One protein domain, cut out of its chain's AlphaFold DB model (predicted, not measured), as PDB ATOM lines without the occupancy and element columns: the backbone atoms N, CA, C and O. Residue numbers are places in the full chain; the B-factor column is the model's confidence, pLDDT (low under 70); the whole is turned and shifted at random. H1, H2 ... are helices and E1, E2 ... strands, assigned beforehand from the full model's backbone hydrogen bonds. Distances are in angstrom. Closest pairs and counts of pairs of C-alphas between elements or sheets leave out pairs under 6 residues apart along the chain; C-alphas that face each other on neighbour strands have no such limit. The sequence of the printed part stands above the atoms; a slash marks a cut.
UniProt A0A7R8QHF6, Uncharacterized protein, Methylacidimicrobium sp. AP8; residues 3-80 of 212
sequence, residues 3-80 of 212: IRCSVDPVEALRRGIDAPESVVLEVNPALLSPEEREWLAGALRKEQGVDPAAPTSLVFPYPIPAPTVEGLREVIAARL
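What this domain is: This is residues 3 to 80 of the 212 residues of an uncharacterized protein of Methylacidimicrobium sp. AP8 (UniProt A0A7R8QHF6). A short two-stranded antiparallel ladder, E1 beside E2, lies in the middle of a loose, open body, with the small helix H1 beyond one end of it, in the loop that joins the strands, and the longer helix H2 off toward its other end. After H2 the chain folds back past E1 with residues 56 and 57, and then residues 60 to 80 stick out as a free arm with H3 at its tip. The printed part has 78 residues, with three named helices and two named strands in the order E1, H1, E2, H2, H3; the sheet order is E1 - E2, and the class is mixed, helices and strands. The whole is loose, with a radius of gyration of the C-alphas of 15.7 A and spans of 47 by 33 by 21 A.

Where its parts are: E1, residues 3 to 6, begins at C-alpha 3 at (358.129, 229.153, 327.650) and is 9.9 A long from first to last C-alpha. H1 follows with residues 9 to 14, 8.6 A. E2, residues 22 to 26, is 13.2 A long. H2, residues 34 to 47, is the longest helix at 20.6 A and begins at C-alpha 34 at (344.094, 235.300, 318.473). H3, residues 69 to 79, is 15.5 A long and ends at C-alpha 79 at (339.636, 209.549, 336.087).

How they stand to each other: E1 and E2 are antiparallel neighbours, with 154 degrees between their N-to-C directions. The C-alphas of Ser 6 and Ser 22, which face each other, are 4.3 A apart, and those of Ile 3 and Leu 25, which also face each other, 5.1 A. N 3 and O 25 are within hydrogen-bond range at 2.8 A, and so are N 23 and O 5 at 2.9 A. H1 touches no helix, and the same holds for H2 and for H3. H2 is apart from E1, and H3 is apart from both E1 and E2. In H1 and H3 every O i to N i+4 pair is within hydrogen-bond range; in H2 9 of 10 are.

The domain as a whole: The C-alphas farthest apart are those of Gly 49 and Leu 80, at 48.2 A. Residues 60 to 80, of which 69 to 79 belong to H3, stand free; the body without them has 57 residues and spans 35 by 27 by 15 A. The link from E1 to H1 is tight, those from H1 to E2 and from E2 to H2 are short, and the one from H2 to H3 is long, with 21 residues. The printed part has no cut. The mean pLDDT of the printed part is 70.9, and residues 45 to 67 and 79 to 80 are under 70.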
ATOM      1  N   ILE A   3     357.918 227.837 327.045       79.62
ATOM      2  CA  ILE A   3     358.129 229.153 327.650       79.62
ATOM      3  C   ILE A   3     358.694 228.939 329.041       79.62
ATOM      4  O   ILE A   3     358.131 228.179 329.821       79.62
ATOM      5  N   ARG A   4     359.818 229.583 329.345       76.94
ATOM      6  CA  ARG A   4     360.408 229.541 330.679       76.94
ATOM      7  C   ARG A   4     359.859 230.702 331.492       76.94
ATOM      8  O   ARG A   4     360.084 231.844 331.116       76.94
ATOM      9  N   CYS A   5     359.179 230.392 332.588       77.31
ATOM     10  CA  CYS A   5     358.613 231.365 333.514       77.31
ATOM     11  C   CYS A   5     359.408 231.373 334.816       77.31
ATOM     12  O   CYS A   5     359.697 230.308 335.365       77.31
ATOM     13  N   SER A   6     359.737 232.555 335.328       79.69
ATOM     14  CA  SER A   6     360.237 232.715 336.696       79.69
ATOM     15  C   SER A   6     359.121 232.438 337.701       79.69
ATOM     16  O   SER A   6     357.981 232.860 337.495       79.69
ATOM     17  N   VAL A   7     359.444 231.749 338.791       79.56
ATOM     18  CA  VAL A   7     358.521 231.575 339.917       79.56
ATOM     19  C   VAL A   7     358.838 232.630 340.967       79.56
ATOM     20  O   VAL A   7     360.002 232.839 341.289       79.56
ATOM     21  N   ASP A   8     357.812 233.288 341.507       81.81
ATOM     22  CA  ASP A   8     357.987 234.157 342.671       81.81
ATOM     23  C   ASP A   8     358.228 233.283 343.920       81.81
ATOM     24  O   ASP A   8     357.307 232.579 344.359       81.81
ATOM     25  N   PRO A   9     359.443 233.304 344.503       76.06
ATOM     26  CA  PRO A   9     359.777 232.456 345.640       76.06
ATOM     27  C   PRO A   9     358.957 232.813 346.888       76.06
ATOM     28  O   PRO A   9     358.667 231.939 347.704       76.06
ATOM     29  N   VAL A  10     358.539 234.074 347.039       81.94
ATOM     30  CA  VAL A  10     357.760 234.534 348.196       81.94
ATOM     31  C   VAL A  10     356.351 233.960 348.137       81.94
ATOM     32  O   VAL A  10     355.838 233.447 349.133       81.94
ATOM     33  N   GLU A  11     355.721 234.016 346.968       81.00
ATOM     34  CA  GLU A  11     354.372 233.490 346.773       81.00
ATOM     35  C   GLU A  11     354.348 231.953 346.798       81.00
ATOM     36  O   GLU A  11     353.422 231.359 347.356       81.00
ATOM     37  N   ALA A  12     355.389 231.291 346.281       80.12
ATOM     38  CA  ALA A  12     355.555 229.843 346.406       80.12
ATOM     39  C   ALA A  12     355.657 229.404 347.876       80.12
ATOM     40  O   ALA A  12     354.912 228.520 348.314       80.12
ATOM     41  N   LEU A  13     356.489 230.091 348.667       79.75
ATOM     42  CA  LEU A  13     356.651 229.821 350.095       79.75
ATOM     43  C   LEU A  13     355.354 230.061 350.878       79.75
ATOM     44  O   LEU A  13     354.989 229.245 351.724       79.75
ATOM     45  N   ARG A  14     354.609 231.135 350.574       84.69
ATOM     46  CA  ARG A  14     353.288 231.405 351.176       84.69
ATOM     47  C   ARG A  14     352.292 230.274 350.953       84.69
ATOM     48  O   ARG A  14     351.426 230.047 351.793       84.69
ATOM     49  N   ARG A  15     352.415 229.560 349.835       84.81
ATOM     50  CA  ARG A  15     351.582 228.398 349.499       84.81
ATOM     51  C   ARG A  15     352.136 227.081 350.044       84.81
ATOM     52  O   ARG A  15     351.515 226.044 349.830       84.81
ATOM     53  N   GLY A  16     353.268 227.111 350.752       81.56
ATOM     54  CA  GLY A  16     353.945 225.925 351.277       81.56
ATOM     55  C   GLY A  16     354.530 225.032 350.183       81.56
ATOM     56  O   GLY A  16     354.693 223.833 350.399       81.56
ATOM     57  N   ILE A  17     354.791 225.594 349.000       81.56
ATOM     58  CA  ILE A  17     355.341 224.874 347.855       81.56
ATOM     59  C   ILE A  17     356.833 225.182 347.791       81.56
ATOM     60  O   ILE A  17     357.219 226.339 347.632       81.56
ATOM     61  N   ASP A  18     357.660 224.144 347.878       82.94
ATOM     62  CA  ASP A  18     359.068 224.241 347.503       82.94
ATOM     63  C   ASP A  18     359.147 224.261 345.971       82.94
ATOM     64  O   ASP A  18     358.949 223.237 345.309       82.94
ATOM     65  N   ALA A  19     359.276 225.463 345.403       78.75
ATOM     66  CA  ALA A  19     359.222 225.679 343.964       78.75
ATOM     67  C   ALA A  19     360.616 225.994 343.396       78.75
ATOM     68  O   ALA A  19     361.362 226.764 344.001       78.75
ATOM     69  N   PRO A  20     360.961 225.455 342.210       80.19
ATOM     70  CA  PRO A  20     362.201 225.807 341.530       80.19
ATOM     71  C   PRO A  20     362.174 227.272 341.067       80.19
ATOM     72  O   PRO A  20     361.109 227.818 340.789       80.19
ATOM     73  N   GLU A  21     363.352 227.880 340.887       76.19
ATOM     74  CA  GLU A  21     363.505 229.284 340.452       76.19
ATOM     75  C   GLU A  21     362.770 229.602 339.137       76.19
ATOM     76  O   GLU A  21     362.331 230.726 338.889       76.19
ATOM     77  N   SER A  22     362.625 228.600 338.267       78.56
ATOM     78  CA  SER A  22     361.881 228.733 337.020       78.56
ATOM     79  C   SER A  22     361.245 227.416 336.593       78.56
ATOM     80  O   SER A  22     361.757 226.332 336.874       78.56
ATOM     81  N   VAL A  23     360.131 227.521 335.871       80.38
ATOM     82  CA  VAL A  23     359.364 226.397 335.331       80.38
ATOM     83  C   VAL A  23     359.225 226.565 333.824       80.38
ATOM     84  O   VAL A  23     359.021 227.668 333.322       80.38
ATOM     85  N   VAL A  24     359.328 225.460 333.087       80.81
ATOM     86  CA  VAL A  24     359.098 225.444 331.639       80.81
ATOM     87  C   VAL A  24     357.659 225.019 331.364       80.81
ATOM     88  O   VAL A  24     357.263 223.900 331.678       80.81
ATOM     89  N   LEU A  25     356.883 225.910 330.755       81.00
ATOM     90  CA  LEU A  25     355.515 225.674 330.311       81.00
ATOM     91  C   LEU A  25     355.501 225.271 328.838       81.00
ATOM     92  O   LEU A  25     355.983 226.004 327.973       81.00
ATOM     93  N   GLU A  26     354.913 224.118 328.533       81.88
ATOM     94  CA  GLU A  26     354.641 223.714 327.156       81.88
ATOM     95  C   GLU A  26     353.257 224.209 326.738       81.88
ATOM     96  O   GLU A  26     352.232 223.756 327.241       81.88
ATOM     97  N   VAL A  27     353.221 225.151 325.800       81.88
ATOM     98  CA  VAL A  27     351.984 225.749 325.293       81.88
ATOM     99  C   VAL A  27     351.773 225.330 323.842       81.88
ATOM    100  O   VAL A  27     352.694 225.381 323.022       81.88
ATOM    101  N   ASN A  28     350.556 224.917 323.493       82.88
ATOM    102  CA  ASN A  28     350.190 224.651 322.105       82.88
ATOM    103  C   ASN A  28     349.589 225.923 321.475       82.88
ATOM    104  O   ASN A  28     348.498 226.326 321.876       82.88
ATOM    105  N   PRO A  29     350.240 226.546 320.475       74.81
ATOM    106  CA  PRO A  29     349.749 227.787 319.873       74.81
ATOM    107  C   PRO A  29     348.418 227.619 319.129       74.81
ATOM    108  O   PRO A  29     347.718 228.603 318.914       74.81
ATOM    109  N   ALA A  30     348.050 226.390 318.749       80.06
ATOM    110  CA  ALA A  30     346.773 226.110 318.097       80.06
ATOM    111  C   ALA A  30     345.572 226.218 319.053       80.06
ATOM    112  O   ALA A  30     344.451 226.398 318.590       80.06
ATOM    113  N   LEU A  31     345.803 226.110 320.367       82.19
ATOM    114  CA  LEU A  31     344.755 226.192 321.390       82.19
ATOM    115  C   LEU A  31     344.517 227.618 321.896       82.19
ATOM    116  O   LEU A  31     343.522 227.854 322.569       82.19
ATOM    117  N   LEU A  32     345.416 228.552 321.580       81.12
ATOM    118  CA  LEU A  32     345.319 229.938 322.023       81.12
ATOM    119  C   LEU A  32     344.386 230.741 321.114       81.12
ATOM    120  O   LEU A  32     344.422 230.610 319.881       81.12
ATOM    121  N   SER A  33     343.602 231.636 321.704       86.25
ATOM    122  CA  SER A  33     342.836 232.631 320.962       86.25
ATOM    123  C   SER A  33     343.777 233.587 320.202       86.25
ATOM    124  O   SER A  33     344.975 233.665 320.500       86.25
ATOM    125  N   PRO A  34     343.289 234.297 319.171       83.56
ATOM    126  CA  PRO A  34     344.094 235.300 318.473       83.56
ATOM    127  C   PRO A  34     344.627 236.392 319.415       83.56
ATOM    128  O   PRO A  34     345.795 236.756 319.314       83.56
ATOM    129  N   GLU A  35     343.807 236.838 320.369       82.19
ATOM    130  CA  GLU A  35     344.164 237.861 321.362       82.19
ATOM    131  C   GLU A  35     345.246 237.362 322.329       82.19
ATOM    132  O   GLU A  35     346.219 238.061 322.603       82.19
ATOM    133  N   GLU A  36     345.135 236.115 322.792       79.06
ATOM    134  CA  GLU A  36     346.139 235.489 323.659       79.06
ATOM    135  C   GLU A  36     347.472 235.304 322.934       79.06
ATOM    136  O   GLU A  36     348.537 235.478 323.525       79.06
ATOM    137  N   ARG A  37     347.431 234.969 321.639       80.88
ATOM    138  CA  ARG A  37     348.636 234.856 320.809       80.88
ATOM    139  C   ARG A  37     349.322 236.197 320.623       80.88
ATOM    140  O   ARG A  37     350.546 236.252 320.705       80.88
ATOM    141  N   GLU A  38     348.560 237.254 320.373       78.62
ATOM    142  CA  GLU A  38     349.099 238.604 320.227       78.62
ATOM    143  C   GLU A  38     349.682 239.118 321.547       78.62
ATOM    144  O   GLU A  38     350.809 239.614 321.567       78.62
ATOM    145  N   TRP A  39     348.980 238.900 322.662       80.62
ATOM    146  CA  TRP A  39     349.478 239.221 323.998       80.62
ATOM    147  C   TRP A  39     350.782 238.484 324.311       80.62
ATOM    148  O   TRP A  39     351.762 239.103 324.720       80.62
ATOM    149  N   LEU A  40     350.828 237.174 324.059       81.19
ATOM    150  CA  LEU A  40     351.999 236.344 324.324       81.19
ATOM    151  C   LEU A  40     353.178 236.721 323.417       81.19
ATOM    152  O   LEU A  40     354.314 236.785 323.879       81.19
ATOM    153  N   ALA A  41     352.921 237.047 322.150       75.69
ATOM    154  CA  ALA A  41     353.938 237.582 321.249       75.69
ATOM    155  C   ALA A  41     354.460 238.951 321.718       75.69
ATOM    156  O   ALA A  41     355.660 239.207 321.635       75.69
ATOM    157  N   GLY A  42     353.587 239.820 322.232       73.75
ATOM    158  CA  GLY A  42     353.960 241.114 322.802       73.75
ATOM    159  C   GLY A  42     354.787 240.988 324.085       73.75
ATOM    160  O   GLY A  42     355.777 241.699 324.242       73.75
ATOM    161  N   ALA A  43     354.421 240.058 324.970       70.88
ATOM    162  CA  ALA A  43     355.149 239.769 326.202       70.88
ATOM    163  C   ALA A  43     356.551 239.208 325.916       70.88
ATOM    164  O   ALA A  43     357.525 239.678 326.494       70.88
ATOM    165  N   LEU A  44     356.675 238.280 324.960       70.19
ATOM    166  CA  LEU A  44     357.967 237.708 324.566       70.19
ATOM    167  C   LEU A  44     358.883 238.724 323.863       70.19
ATOM    168  O   LEU A  44     360.092 238.710 324.074       70.19
ATOM    169  N   ARG A  45     358.331 239.623 323.036       64.38
ATOM    170  CA  ARG A  45     359.126 240.627 322.302       64.38
ATOM    171  C   ARG A  45     359.678 241.741 323.187       64.38
ATOM    172  O   ARG A  45     360.760 242.235 322.895       64.38
ATOM    173  N   LYS A  46     358.960 242.144 324.244       59.41
ATOM    174  CA  LYS A  46     359.418 243.192 325.180       59.41
ATOM    175  C   LYS A  46     360.695 242.807 325.931       59.41
ATOM    176  O   LYS A  46     361.462 243.682 326.301       59.41
ATOM    177  N   GLU A  47     360.929 241.511 326.093       54.22
ATOM    178  CA  GLU A  47     362.052 240.961 326.856       54.22
ATOM    179  C   GLU A  47     363.210 240.513 325.945       54.22
ATOM    180  O   GLU A  47     364.307 240.250 326.418       54.22
ATOM    181  N   GLN A  48     363.015 240.490 324.618       51.84
ATOM    182  CA  GLN A  48     363.995 239.991 323.640       51.84
ATOM    183  C   GLN A  48     365.243 240.886 323.469       51.84
ATOM    184  O   GLN A  48     366.141 240.549 322.699       51.84
ATOM    185  N   GLY A  49     365.299 242.026 324.168       50.09
ATOM    186  CA  GLY A  49     366.494 242.870 324.295       50.09
ATOM    187  C   GLY A  49     367.400 242.501 325.477       50.09
ATOM    188  O   GLY A  49     368.485 243.060 325.603       50.09
ATOM    189  N   VAL A  50     366.971 241.574 326.336       52.31
ATOM    190  CA  VAL A  50     367.708 241.101 327.509       52.31
ATOM    191  C   VAL A  50     368.003 239.615 327.304       52.31
ATOM    192  O   VAL A  50     367.139 238.868 326.860       52.31
ATOM    193  N   ASP A  51     369.263 239.247 327.535       50.53
ATOM    194  CA  ASP A  51     369.879 237.913 327.475       50.53
ATOM    195  C   ASP A  51     368.925 236.719 327.188       50.53
ATOM    196  O   ASP A  51     368.039 236.439 327.995       50.53
ATOM    197  N   PRO A  52     369.115 235.937 326.102       55.34
ATOM    198  CA  PRO A  52     368.291 234.757 325.806       55.34
ATOM    199  C   PRO A  52     368.337 233.658 326.887       55.34
ATOM    200  O   PRO A  52     367.539 232.719 326.830       55.34
ATOM    201  N   ALA A  53     369.260 233.740 327.852       50.19
ATOM    202  CA  ALA A  53     369.298 232.878 329.028       50.19
ATOM    203  C   ALA A  53     368.404 233.367 330.188       50.19
ATOM    204  O   ALA A  53     368.133 232.589 331.110       50.19
ATOM    205  N   ALA A  54     367.932 234.616 330.156       50.66
ATOM    206  CA  ALA A  54     367.106 235.198 331.204       50.66
ATOM    207  C   ALA A  54     365.663 234.650 331.145       50.66
ATOM    208  O   ALA A  54     365.048 234.592 330.075       50.66
ATOM    209  N   PRO A  55     365.098 234.200 332.280       54.22
ATOM    210  CA  PRO A  55     363.737 233.678 332.324       54.22
ATOM    211  C   PRO A  55     362.716 234.794 332.065       54.22
ATOM    212  O   PRO A  55     362.739 235.828 332.725       54.22
ATOM    213  N   THR A  56     361.782 234.560 331.140       53.16
ATOM    214  CA  THR A  56     360.711 235.511 330.819       53.16
ATOM    215  C   THR A  56     359.648 235.496 331.917       53.16
ATOM    216  O   THR A  56     358.997 234.476 332.151       53.16
ATOM    217  N   SER A  57     359.417 236.626 332.584       56.41
ATOM    218  CA  SER A  57     358.347 236.732 333.581       56.41
ATOM    219  C   SER A  57     356.993 236.935 332.894       56.41
ATOM    220  O   SER A  57     356.640 238.033 332.465       56.41
ATOM    221  N   LEU A  58     356.214 235.856 332.756       55.50
ATOM    222  CA  LEU A  58     354.821 235.951 332.319       55.50
ATOM    223  C   LEU A  58     353.931 236.309 333.511       55.50
ATOM    224  O   LEU A  58     353.515 235.444 334.282       55.50
ATOM    225  N   VAL A  59     353.600 237.592 333.635       49.88
ATOM    226  CA  VAL A  59     352.584 238.055 334.583       49.88
ATOM    227  C   VAL A  59     351.211 237.819 333.961       49.88
ATOM    228  O   VAL A  59     350.808 238.527 333.039       49.88
ATOM    229  N   PHE A  60     350.486 236.810 334.448       45.00
ATOM    230  CA  PHE A  60     349.093 236.608 334.056       45.00
ATOM    231  C   PHE A  60     348.256 237.797 334.558       45.00
ATOM    232  O   PHE A  60     348.231 238.051 335.762       45.00
ATOM    233  N   PRO A  61     347.558 238.528 333.671       47.91
ATOM    234  CA  PRO A  61     346.803 239.726 334.053       47.91
ATOM    235  C   PRO A  61     345.554 239.411 334.887       47.91
ATOM    236  O   PRO A  61     344.937 240.318 335.441       47.91
ATOM    237  N   TYR A  62     345.183 238.132 334.990       41.97
ATOM    238  CA  TYR A  62     344.027 237.670 335.743       41.97
ATOM    239  C   TYR A  62     344.455 236.673 336.820       41.97
ATOM    240  O   TYR A  62     345.321 235.831 336.565       41.97
ATOM    241  N   PRO A  63     343.853 236.738 338.020       45.56
ATOM    242  CA  PRO A  63     344.153 235.796 339.084       45.56
ATOM    243  C   PRO A  63     343.833 234.377 338.609       45.56
ATOM    244  O   PRO A  63     342.715 234.106 338.170       45.56
ATOM    245  N   ILE A  64     344.811 233.471 338.711       60.47
ATOM    246  CA  ILE A  64     344.577 232.041 338.498       60.47
ATOM    247  C   ILE A  64     343.545 231.613 339.553       60.47
ATOM    248  O   ILE A  64     343.849 231.711 340.748       60.47
ATOM    249  N   PRO A  65     342.328 231.192 339.157       56.47
ATOM    250  CA  PRO A  65     341.296 230.841 340.116       56.47
ATOM    251  C   PRO A  65     341.786 229.682 340.984       56.47
ATOM    252  O   PRO A  65     342.359 228.709 340.487       56.47
ATOM    253  N   ALA A  66     341.588 229.810 342.298       63.66
ATOM    254  CA  ALA A  66     341.950 228.759 343.236       63.66
ATOM    255  C   ALA A  66     341.201 227.464 342.875       63.66
ATOM    256  O   ALA A  66     340.032 227.531 342.480       63.66
ATOM    257  N   PRO A  67     341.843 226.288 343.004       64.31
ATOM    258  CA  PRO A  67     341.175 225.026 342.727       64.31
ATOM    259  C   PRO A  67     339.961 224.883 343.650       64.31
ATOM    260  O   PRO A  67     340.092 224.890 344.874       64.31
ATOM    261  N   THR A  68     338.772 224.774 343.059       74.25
ATOM    262  CA  THR A  68     337.534 224.528 343.802       74.25
ATOM    263  C   THR A  68     337.402 223.043 344.124       74.25
ATOM    264  O   THR A  68     337.891 222.172 343.395       74.25
ATOM    265  N   VAL A  69     336.731 222.732 345.233       76.50
ATOM    266  CA  VAL A  69     336.481 221.345 345.655       76.50
ATOM    267  C   VAL A  69     335.614 220.623 344.620       76.50
ATOM    268  O   VAL A  69     335.785 219.430 344.378       76.50
ATOM    269  N   GLU A  70     334.720 221.354 343.968       75.19
ATOM    270  CA  GLU A  70     333.841 220.892 342.902       75.19
ATOM    271  C   GLU A  70     334.647 220.512 341.654       75.19
ATOM    272  O   GLU A  70     334.489 219.403 341.148       75.19
ATOM    273  N   GLY A  71     335.605 221.352 341.240       71.56
ATOM    274  CA  GLY A  71     336.502 221.040 340.125       71.56
ATOM    275  C   GLY A  71     337.396 219.829 340.412       71.56
ATOM    276  O   GLY A  71     337.613 218.989 339.540       71.56
ATOM    277  N   LEU A  72     337.859 219.668 341.656       72.44
ATOM    278  CA  LEU A  72     338.615 218.480 342.061       72.44
ATOM    279  C   LEU A  72     337.755 217.208 341.976       72.44
ATOM    280  O   LEU A  72     338.225 216.176 341.497       72.44
ATOM    281  N   ARG A  73     336.491 217.274 342.411       75.88
ATOM    282  CA  ARG A  73     335.547 216.146 342.341       75.88
ATOM    283  C   ARG A  73     335.256 215.735 340.904       75.88
ATOM    284  O   ARG A  73     335.219 214.539 340.628       75.88
ATOM    285  N   GLU A  74     335.105 216.691 339.997       74.75
ATOM    286  CA  GLU A  74     334.903 216.424 338.570       74.75
ATOM    287  C   GLU A  74     336.130 215.765 337.930       74.75
ATOM    288  O   GLU A  74     335.996 214.773 337.212       74.75
ATOM    289  N   VAL A  75     337.339 216.234 338.251       77.06
ATOM    290  CA  VAL A  75     338.589 215.634 337.751       77.06
ATOM    291  C   VAL A  75     338.790 214.216 338.291       77.06
ATOM    292  O   VAL A  75     339.242 213.334 337.557       77.06
ATOM    293  N   ILE A  76     338.436 213.966 339.555       72.31
ATOM    294  CA  ILE A  76     338.471 212.622 340.147       72.31
ATOM    295  C   ILE A  76     337.434 211.717 339.473       72.31
ATOM    296  O   ILE A  76     337.771 210.601 339.076       72.31
ATOM    297  N   ALA A  77     336.202 212.197 339.287       71.88
ATOM    298  CA  ALA A  77     335.131 211.448 338.633       71.88
ATOM    299  C   ALA A  77     335.476 211.087 337.178       71.88
ATOM    300  O   ALA A  77     335.206 209.969 336.749       71.88
ATOM    301  N   ALA A  78     336.143 211.983 336.447       72.31
ATOM    302  CA  ALA A  78     336.595 211.742 335.077       72.31
ATOM    303  C   ALA A  78     337.751 210.727 334.969       72.31
ATOM    304  O   ALA A  78     337.976 210.164 333.900       72.31
ATOM    305  N   ARG A  79     338.499 210.486 336.055       67.31
ATOM    306  CA  ARG A  79     339.636 209.549 336.087       67.31
ATOM    307  C   ARG A  79     339.290 208.156 336.613       67.31
ATOM    308  O   ARG A  79     340.135 207.266 336.533       67.31
ATOM    309  N   LEU A  80     338.083 207.945 337.136       62.62
ATOM    310  CA  LEU A  80     337.630 206.639 337.616       62.62
ATOM    311  C   LEU A  80     337.091 205.790 336.448       62.62
ATOM    312  O   LEU A  80     336.071 206.147 335.853       62.62
TER     313      LEU A  80